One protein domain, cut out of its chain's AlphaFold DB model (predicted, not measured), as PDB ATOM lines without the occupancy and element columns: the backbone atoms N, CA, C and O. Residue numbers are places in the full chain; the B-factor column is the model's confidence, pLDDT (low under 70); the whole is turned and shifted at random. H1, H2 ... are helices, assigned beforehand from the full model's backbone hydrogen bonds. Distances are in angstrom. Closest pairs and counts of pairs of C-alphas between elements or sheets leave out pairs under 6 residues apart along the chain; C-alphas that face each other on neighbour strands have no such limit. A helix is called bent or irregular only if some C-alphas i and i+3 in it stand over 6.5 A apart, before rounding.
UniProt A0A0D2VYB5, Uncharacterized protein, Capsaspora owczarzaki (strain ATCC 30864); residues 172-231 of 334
ATOM      1  N   ARG A 172     269.495 247.145 287.886       56.78
ATOM      2  CA  ARG A 172     269.668 248.390 287.117       56.78
ATOM      3  C   ARG A 172     270.370 248.157 285.776       56.78
ATOM      4  O   ARG A 172     269.845 248.538 284.743       56.78
ATOM      5  N   GLU A 173     271.446 247.385 285.771       60.00
ATOM      6  CA  GLU A 173     272.254 247.089 284.585       60.00
ATOM      7  C   GLU A 173     271.492 246.284 283.512       60.00
ATOM      8  O   GLU A 173     271.708 246.455 282.314       60.00
ATOM      9  N   ARG A 174     270.537 245.434 283.924       60.44
ATOM     10  CA  ARG A 174     269.636 244.725 282.991       60.44
ATOM     11  C   ARG A 174     268.583 245.649 282.374       60.44
ATOM     12  O   ARG A 174     268.201 245.438 281.226       60.44
ATOM     13  N   VAL A 175     268.111 246.648 283.121       63.47
ATOM     14  CA  VAL A 175     267.161 247.647 282.608       63.47
ATOM     15  C   VAL A 175     267.867 248.568 281.617       63.47
ATOM     16  O   VAL A 175     267.343 248.766 280.526       63.47
ATOM     17  N   ASP A 176     269.085 249.017 281.923       65.44
ATOM     18  CA  ASP A 176     269.860 249.895 281.037       65.44
ATOM     19  C   ASP A 176     270.236 249.207 279.719       65.44
ATOM     20  O   ASP A 176     270.108 249.800 278.647       65.44
ATOM     21  N   ARG A 177     270.589 247.914 279.766       62.56
ATOM     22  CA  ARG A 177     270.892 247.122 278.564       62.56
ATOM     23  C   ARG A 177     269.653 246.895 277.686       62.56
ATOM     24  O   ARG A 177     269.741 247.012 276.467       62.56
ATOM     25  N   ASN A 178     268.488 246.638 278.288       61.44
ATOM     26  CA  ASN A 178     267.223 246.513 277.552       61.44
ATOM     27  C   ASN A 178     266.752 247.854 276.971       61.44
ATOM     28  O   ASN A 178     266.230 247.892 275.859       61.44
ATOM     29  N   VAL A 179     266.956 248.960 277.690       64.56
ATOM     30  CA  VAL A 179     266.653 250.310 277.195       64.56
ATOM     31  C   VAL A 179     267.585 250.676 276.037       64.56
ATOM     32  O   VAL A 179     267.102 251.169 275.020       64.56
ATOM     33  N   GLN A 180     268.883 250.360 276.121       59.69
ATOM     34  CA  GLN A 180     269.825 250.551 275.010       59.69
ATOM     35  C   GLN A 180     269.457 249.711 273.780       59.69
ATOM     36  O   GLN A 180     269.437 250.260 272.682       59.69
ATOM     37  N   GLN A 181     269.072 248.439 273.948       61.03
ATOM     38  CA  GLN A 181     268.592 247.595 272.841       61.03
ATOM     39  C   GLN A 181     267.276 248.105 272.227       61.03
ATOM     40  O   GLN A 181     267.068 248.002 271.017       61.03
ATOM     41  N   PHE A 182     266.391 248.700 273.032       57.22
ATOM     42  CA  PHE A 182     265.144 249.295 272.550       57.22
ATOM     43  C   PHE A 182     265.380 250.614 271.797       57.22
ATOM     44  O   PHE A 182     264.702 250.895 270.810       57.22
ATOM     45  N   ILE A 183     266.350 251.424 272.231       61.00
ATOM     46  CA  ILE A 183     266.727 252.676 271.559       61.00
ATOM     47  C   ILE A 183     267.473 252.383 270.250       61.00
ATOM     48  O   ILE A 183     267.126 252.970 269.226       61.00
ATOM     49  N   SER A 184     268.417 251.435 270.242       60.03
ATOM     50  CA  SER A 184     269.121 251.022 269.019       60.03
ATOM     51  C   SER A 184     268.197 250.295 268.030       60.03
ATOM     52  O   SER A 184     268.354 250.426 266.818       60.03
ATOM     53  N   GLY A 185     267.187 249.572 268.529       57.75
ATOM     54  CA  GLY A 185     266.205 248.850 267.719       57.75
ATOM     55  C   GLY A 185     265.146 249.729 267.043       57.75
ATOM     56  O   GLY A 185     264.585 249.311 266.034       57.75
ATOM     57  N   LYS A 186     264.883 250.951 267.530       59.75
ATOM     58  CA  LYS A 186     263.909 251.869 266.901       59.75
ATOM     59  C   LYS A 186     264.319 252.295 265.491       59.75
ATOM     60  O   LYS A 186     263.453 252.395 264.627       59.75
ATOM     61  N   GLY A 187     265.619 252.494 265.256       60.22
ATOM     62  CA  GLY A 187     266.158 252.775 263.923       60.22
ATOM     63  C   GLY A 187     265.998 251.575 262.991       60.22
ATOM     64  O   GLY A 187     265.406 251.699 261.927       60.22
ATOM     65  N   ALA A 188     266.403 250.386 263.448       67.00
ATOM     66  CA  ALA A 188     266.269 249.148 262.678       67.00
ATOM     67  C   ALA A 188     264.802 248.747 262.418       67.00
ATOM     68  O   ALA A 188     264.491 248.164 261.388       67.00
ATOM     69  N   PHE A 189     263.878 249.058 263.329       65.81
ATOM     70  CA  PHE A 189     262.448 248.810 263.139       65.81
ATOM     71  C   PHE A 189     261.833 249.770 262.114       65.81
ATOM     72  O   PHE A 189     261.073 249.329 261.255       65.81
ATOM     73  N   ALA A 190     262.198 251.054 262.159       68.81
ATOM     74  CA  ALA A 190     261.781 252.025 261.150       68.81
ATOM     75  C   ALA A 190     262.331 251.667 259.758       68.81
ATOM     76  O   ALA A 190     261.587 251.718 258.783       68.81
ATOM     77  N   GLU A 191     263.590 251.226 259.680       70.81
ATOM     78  CA  GLU A 191     264.223 250.733 258.448       70.81
ATOM     79  C   GLU A 191     263.522 249.476 257.907       70.81
ATOM     80  O   GLU A 191     263.260 249.387 256.712       70.81
ATOM     81  N   ARG A 192     263.132 248.530 258.775       69.12
ATOM     82  CA  ARG A 192     262.382 247.322 258.376       69.12
ATOM     83  C   ARG A 192     260.968 247.632 257.893       69.12
ATOM     84  O   ARG A 192     260.520 247.006 256.941       69.12
ATOM     85  N   ILE A 193     260.276 248.593 258.514       70.38
ATOM     86  CA  ILE A 193     258.976 249.066 258.018       70.38
ATOM     87  C   ILE A 193     259.149 249.748 256.661       70.38
ATOM     88  O   ILE A 193     258.368 249.481 255.757       70.38
ATOM     89  N   LYS A 194     260.188 250.570 256.493       74.88
ATOM     90  CA  LYS A 194     260.470 251.253 255.228       74.88
ATOM     91  C   LYS A 194     260.806 250.264 254.104       74.88
ATOM     92  O   LYS A 194     260.234 250.366 253.029       74.88
ATOM     93  N   ALA A 195     261.644 249.263 254.381       72.94
ATOM     94  CA  ALA A 195     261.963 248.193 253.435       72.94
ATOM     95  C   ALA A 195     260.734 247.329 253.084       72.94
ATOM     96  O   ALA A 195     260.570 246.930 251.937       72.94
ATOM     97  N   ALA A 196     259.837 247.074 254.045       66.06
ATOM     98  CA  ALA A 196     258.580 246.364 253.794       66.06
ATOM     99  C   ALA A 196     257.566 247.205 252.992       66.06
ATOM    100  O   ALA A 196     256.830 246.660 252.178       66.06
ATOM    101  N   GLN A 197     257.545 248.528 253.186       62.16
ATOM    102  CA  GLN A 197     256.734 249.461 252.392       62.16
ATOM    103  C   GLN A 197     257.220 249.577 250.940       62.16
ATOM    104  O   GLN A 197     256.417 249.836 250.052       62.16
ATOM    105  N   GLU A 198     258.522 249.401 250.706       71.19
ATOM    106  CA  GLU A 198     259.132 249.426 249.372       71.19
ATOM    107  C   GLU A 198     258.961 248.089 248.625       71.19
ATOM    108  O   GLU A 198     258.896 248.081 247.398       71.19
ATOM    109  N   ALA A 199     258.832 246.974 249.354       73.81
ATOM    110  CA  ALA A 199     258.610 245.643 248.786       73.81
ATOM    111  C   ALA A 199     257.157 245.400 248.331       73.81
ATOM    112  O   ALA A 199     256.963 244.795 247.280       73.81
ATOM    113  N   ASP A 200     256.161 245.897 249.076       78.00
ATOM    114  CA  ASP A 200     254.732 245.726 248.768       78.00
ATOM    115  C   ASP A 200     253.976 247.071 248.855       78.00
ATOM    116  O   ASP A 200     253.581 247.504 249.946       78.00
ATOM    117  N   PRO A 201     253.713 247.754 247.721       73.44
ATOM    118  CA  PRO A 201     253.072 249.073 247.725       73.44
ATOM    119  C   PRO A 201     251.622 249.041 248.241       73.44
ATOM    120  O   PRO A 201     251.155 250.024 248.820       73.44
ATOM    121  N   GLU A 202     250.923 247.905 248.119       74.81
ATOM    122  CA  GLU A 202     249.576 247.716 248.684       74.81
ATOM    123  C   GLU A 202     249.583 247.775 250.226       74.81
ATOM    124  O   GLU A 202     248.655 248.293 250.858       74.81
ATOM    125  N   PHE A 203     250.664 247.315 250.862       75.50
ATOM    126  CA  PHE A 203     250.819 247.377 252.316       75.50
ATOM    127  C   PHE A 203     251.101 248.807 252.806       75.50
ATOM    128  O   PHE A 203     250.614 249.222 253.860       75.50
ATOM    129  N   ALA A 204     251.824 249.612 252.024       74.94
ATOM    130  CA  ALA A 204     252.026 251.024 252.338       74.94
ATOM    131  C   ALA A 204     250.706 251.820 252.289       74.94
ATOM    132  O   ALA A 204     250.425 252.605 253.201       74.94
ATOM    133  N   GLU A 205     249.860 251.570 251.283       80.81
ATOM    134  CA  GLU A 205     248.564 252.246 251.140       80.81
ATOM    135  C   GLU A 205     247.596 251.904 252.286       80.81
ATOM    136  O   GLU A 205     246.930 252.793 252.831       80.81
ATOM    137  N   THR A 206     247.561 250.639 252.722       81.88
ATOM    138  CA  THR A 206     246.736 250.230 253.874       81.88
ATOM    139  C   THR A 206     247.165 250.942 255.158       81.88
ATOM    140  O   THR A 206     246.315 251.548 255.818       81.88
ATOM    141  N   ILE A 207     248.468 250.999 255.460       82.12
ATOM    142  CA  ILE A 207     248.994 251.735 256.624       82.12
ATOM    143  C   ILE A 207     248.629 253.222 256.552       82.12
ATOM    144  O   ILE A 207     248.194 253.812 257.547       82.12
ATOM    145  N   GLU A 208     248.779 253.857 255.389       82.56
ATOM    146  CA  GLU A 208     248.412 255.264 255.228       82.56
ATOM    147  C   GLU A 208     246.912 255.503 255.427       82.56
ATOM    148  O   GLU A 208     246.517 256.478 256.079       82.56
ATOM    149  N   SER A 209     246.070 254.614 254.895       86.06
ATOM    150  CA  SER A 209     244.617 254.690 255.049       86.06
ATOM    151  C   SER A 209     244.202 254.574 256.522       86.06
ATOM    152  O   SER A 209     243.379 255.364 257.002       86.06
ATOM    153  N   GLU A 210     244.850 253.687 257.280       88.50
ATOM    154  CA  GLU A 210     244.631 253.519 258.715       88.50
ATOM    155  C   GLU A 210     245.101 254.739 259.505       88.50
ATOM    156  O   GLU A 210     244.382 255.223 260.382       88.50
ATOM    157  N   GLN A 211     246.261 255.305 259.163       87.31
ATOM    158  CA  GLN A 211     246.747 256.538 259.784       87.31
ATOM    159  C   GLN A 211     245.810 257.721 259.513       87.31
ATOM    160  O   GLN A 211     245.549 258.526 260.416       87.31
ATOM    161  N   ARG A 212     245.273 257.838 258.291       89.31
ATOM    162  CA  ARG A 212     244.270 258.858 257.942       89.31
ATOM    163  C   ARG A 212     242.975 258.635 258.724       89.31
ATOM    164  O   ARG A 212     242.459 259.588 259.310       89.31
ATOM    165  N   ALA A 213     242.494 257.395 258.814       91.50
ATOM    166  CA  ALA A 213     241.310 257.042 259.598       91.50
ATOM    167  C   ALA A 213     241.505 257.330 261.097       91.50
ATOM    168  O   ALA A 213     240.618 257.890 261.744       91.50
ATOM    169  N   PHE A 214     242.679 257.017 261.646       93.88
ATOM    170  CA  PHE A 214     243.035 257.304 263.033       93.88
ATOM    171  C   PHE A 214     243.053 258.812 263.308       93.88
ATOM    172  O   PHE A 214     242.401 259.278 264.246       93.88
ATOM    173  N   LYS A 215     243.716 259.599 262.448       94.12
ATOM    174  CA  LYS A 215     243.732 261.071 262.537       94.12
ATOM    175  C   LYS A 215     242.321 261.657 262.436       94.12
ATOM    176  O   LYS A 215     241.971 262.536 263.223       94.12
ATOM    177  N   ALA A 216     241.488 261.142 261.529       92.75
ATOM    178  CA  ALA A 216     240.098 261.571 261.382       92.75
ATOM    179  C   ALA A 216     239.262 261.275 262.640       92.75
ATOM    180  O   ALA A 216     238.528 262.150 263.108       92.75
ATOM    181  N   ARG A 217     239.416 260.084 263.239       93.19
ATOM    182  CA  ARG A 217     238.756 259.712 264.504       93.19
ATOM    183  C   ARG A 217     239.213 260.604 265.660       93.19
ATOM    184  O   ARG A 217     238.370 261.134 266.381       93.19
ATOM    185  N   ALA A 218     240.518 260.830 265.803       93.25
ATOM    186  CA  ALA A 218     241.069 261.712 266.833       93.25
ATOM    187  C   ALA A 218     240.549 263.153 266.686       93.25
ATOM    188  O   ALA A 218     240.131 263.778 267.661       93.25
ATOM    189  N   HIS A 219     240.497 263.660 265.453       91.62
ATOM    190  CA  HIS A 219     239.947 264.978 265.158       91.62
ATOM    191  C   HIS A 219     238.440 265.066 265.457       91.62
ATOM    192  O   HIS A 219     237.984 266.055 266.032       91.62
ATOM    193  N   ALA A 220     237.661 264.029 265.132       91.19
ATOM    194  CA  ALA A 220     236.233 263.967 265.449       91.19
ATOM    195  C   ALA A 220     235.970 263.960 266.965       91.19
ATOM    196  O   ALA A 220     235.081 264.671 267.436       91.19
ATOM    197  N   LEU A 221     236.772 263.215 267.735       90.81
ATOM    198  CA  LEU A 221     236.701 263.210 269.199       90.81
ATOM    199  C   LEU A 221     237.067 264.574 269.788       90.81
ATOM    200  O   LEU A 221     236.329 265.093 270.622       90.81
ATOM    201  N   ARG A 222     238.146 265.199 269.301       88.75
ATOM    202  CA  ARG A 222     238.551 266.544 269.736       88.75
ATOM    203  C   ARG A 222     237.476 267.583 269.438       88.75
ATOM    204  O   ARG A 222     237.163 268.400 270.296       88.75
ATOM    205  N   ARG A 223     236.872 267.530 268.246       82.62
ATOM    206  CA  ARG A 223     235.732 268.384 267.894       82.62
ATOM    207  C   ARG A 223     234.579 268.148 268.869       82.62
ATOM    208  O   ARG A 223     234.072 269.105 269.430       82.62
ATOM    209  N   ARG A 224     234.193 266.896 269.123       80.38
ATOM    210  CA  ARG A 224     233.124 266.575 270.080       80.38
ATOM    211  C   ARG A 224     233.394 267.157 271.470       80.38
ATOM    212  O   ARG A 224     232.463 267.684 272.069       80.38
ATOM    213  N   GLU A 225     234.626 267.079 271.964       83.38
ATOM    214  CA  GLU A 225     234.967 267.609 273.288       83.38
ATOM    215  C   GLU A 225     234.914 269.138 273.320       83.38
ATOM    216  O   GLU A 225     234.250 269.695 274.186       83.38
ATOM    217  N   LEU A 226     235.448 269.815 272.299       79.62
ATOM    218  CA  LEU A 226     235.310 271.270 272.161       79.62
ATOM    219  C   LEU A 226     233.840 271.708 272.143       79.62
ATOM    220  O   LEU A 226     233.480 272.688 272.782       79.62
ATOM    221  N   PHE A 227     232.965 270.967 271.458       69.88
ATOM    222  CA  PHE A 227     231.526 271.248 271.458       69.88
ATOM    223  C   PHE A 227     230.872 271.020 272.833       69.88
ATOM    224  O   PHE A 227     229.918 271.724 273.169       69.88
ATOM    225  N   ARG A 228     231.367 270.067 273.638       69.06
ATOM    226  CA  ARG A 228     230.907 269.854 275.023       69.06
ATOM    227  C   ARG A 228     231.377 270.976 275.945       69.06
ATOM    228  O   ARG A 228     230.559 271.504 276.691       69.06
ATOM    229  N   GLU A 229     232.649 271.353 275.858       72.62
ATOM    230  CA  GLU A 229     233.262 272.418 276.661       72.62
ATOM    231  C   GLU A 229     232.662 273.792 276.345       72.62
ATOM    232  O   GLU A 229     232.339 274.560 277.247       72.62
ATOM    233  N   GLN A 230     232.442 274.085 275.062       69.19
ATOM    234  CA  GLN A 230     231.852 275.347 274.607       69.19
ATOM    235  C   GLN A 230     230.321 275.385 274.764       69.19
ATOM    236  O   GLN A 230     229.693 276.387 274.424       69.19
ATOM    237  N   GLY A 231     229.693 274.308 275.254       61.16
ATOM    238  CA  GLY A 231     228.241 274.242 275.441       61.16
ATOM    239  C   GLY A 231     227.429 274.277 274.139       61.16
ATOM    240  O   GLY A 231     226.227 274.526 274.180       61.16
TER     241      GLY A 231
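Overview. This is residues 172 to 231 of the 334 residues of an uncharacterized protein of Capsaspora owczarzaki (strain ATCC 30864) (UniProt A0A0D2VYB5). Two long helices, H1 and then H2, meet near their ends at a one-residue link and make an open, flat V. Their far ends point away from each other, and nothing fills the space between the two arms. The printed part has 60 residues with two named helices and no named strand, and its class is all helix. It is extended, with a radius of gyration of the C-alphas of 18.7 A and spans of 52 by 40 by 10 A.

Along the chain. Find C-alpha 172 at (269.668, 248.390, 287.117); from there H1, residues 172 to 199, runs 40.0 A. It has a kink of 30 degrees near residue 186, yet is neither bent nor irregular, but only just: C-alphas 184 and 187 are 6.1 A apart. Then look at C-alpha 201 at (253.072, 249.073, 247.725), where H2, residues 201 to 229, begins; it runs 42.1 A to C-alpha 229 at (233.262, 272.418, 276.661).

Arrangement. H1 and H2 touch only at the corner by their tight link, H1 with residues 196 to 198 alone and H2 with residues 203 to 204 alone. Their closest C-alphas, those of Gln 197 and Ala 204, are 5.0 A apart. The helices run opposite ways at a steep tilt of 65 degrees. Every O i to N i+4 pair is within hydrogen-bond range in H2, and 22 of 24 are in H1.

Size, cuts and confidence. The two farthest C-alphas, those of Glu 173 and Gly 231, are 52.5 A apart. The printed part has no cut. Mean pLDDT of the printed part is 74.1; look for values under 70 at residues 172 to 190, 192, 196 to 197, 227 to 228 and 230 to 231.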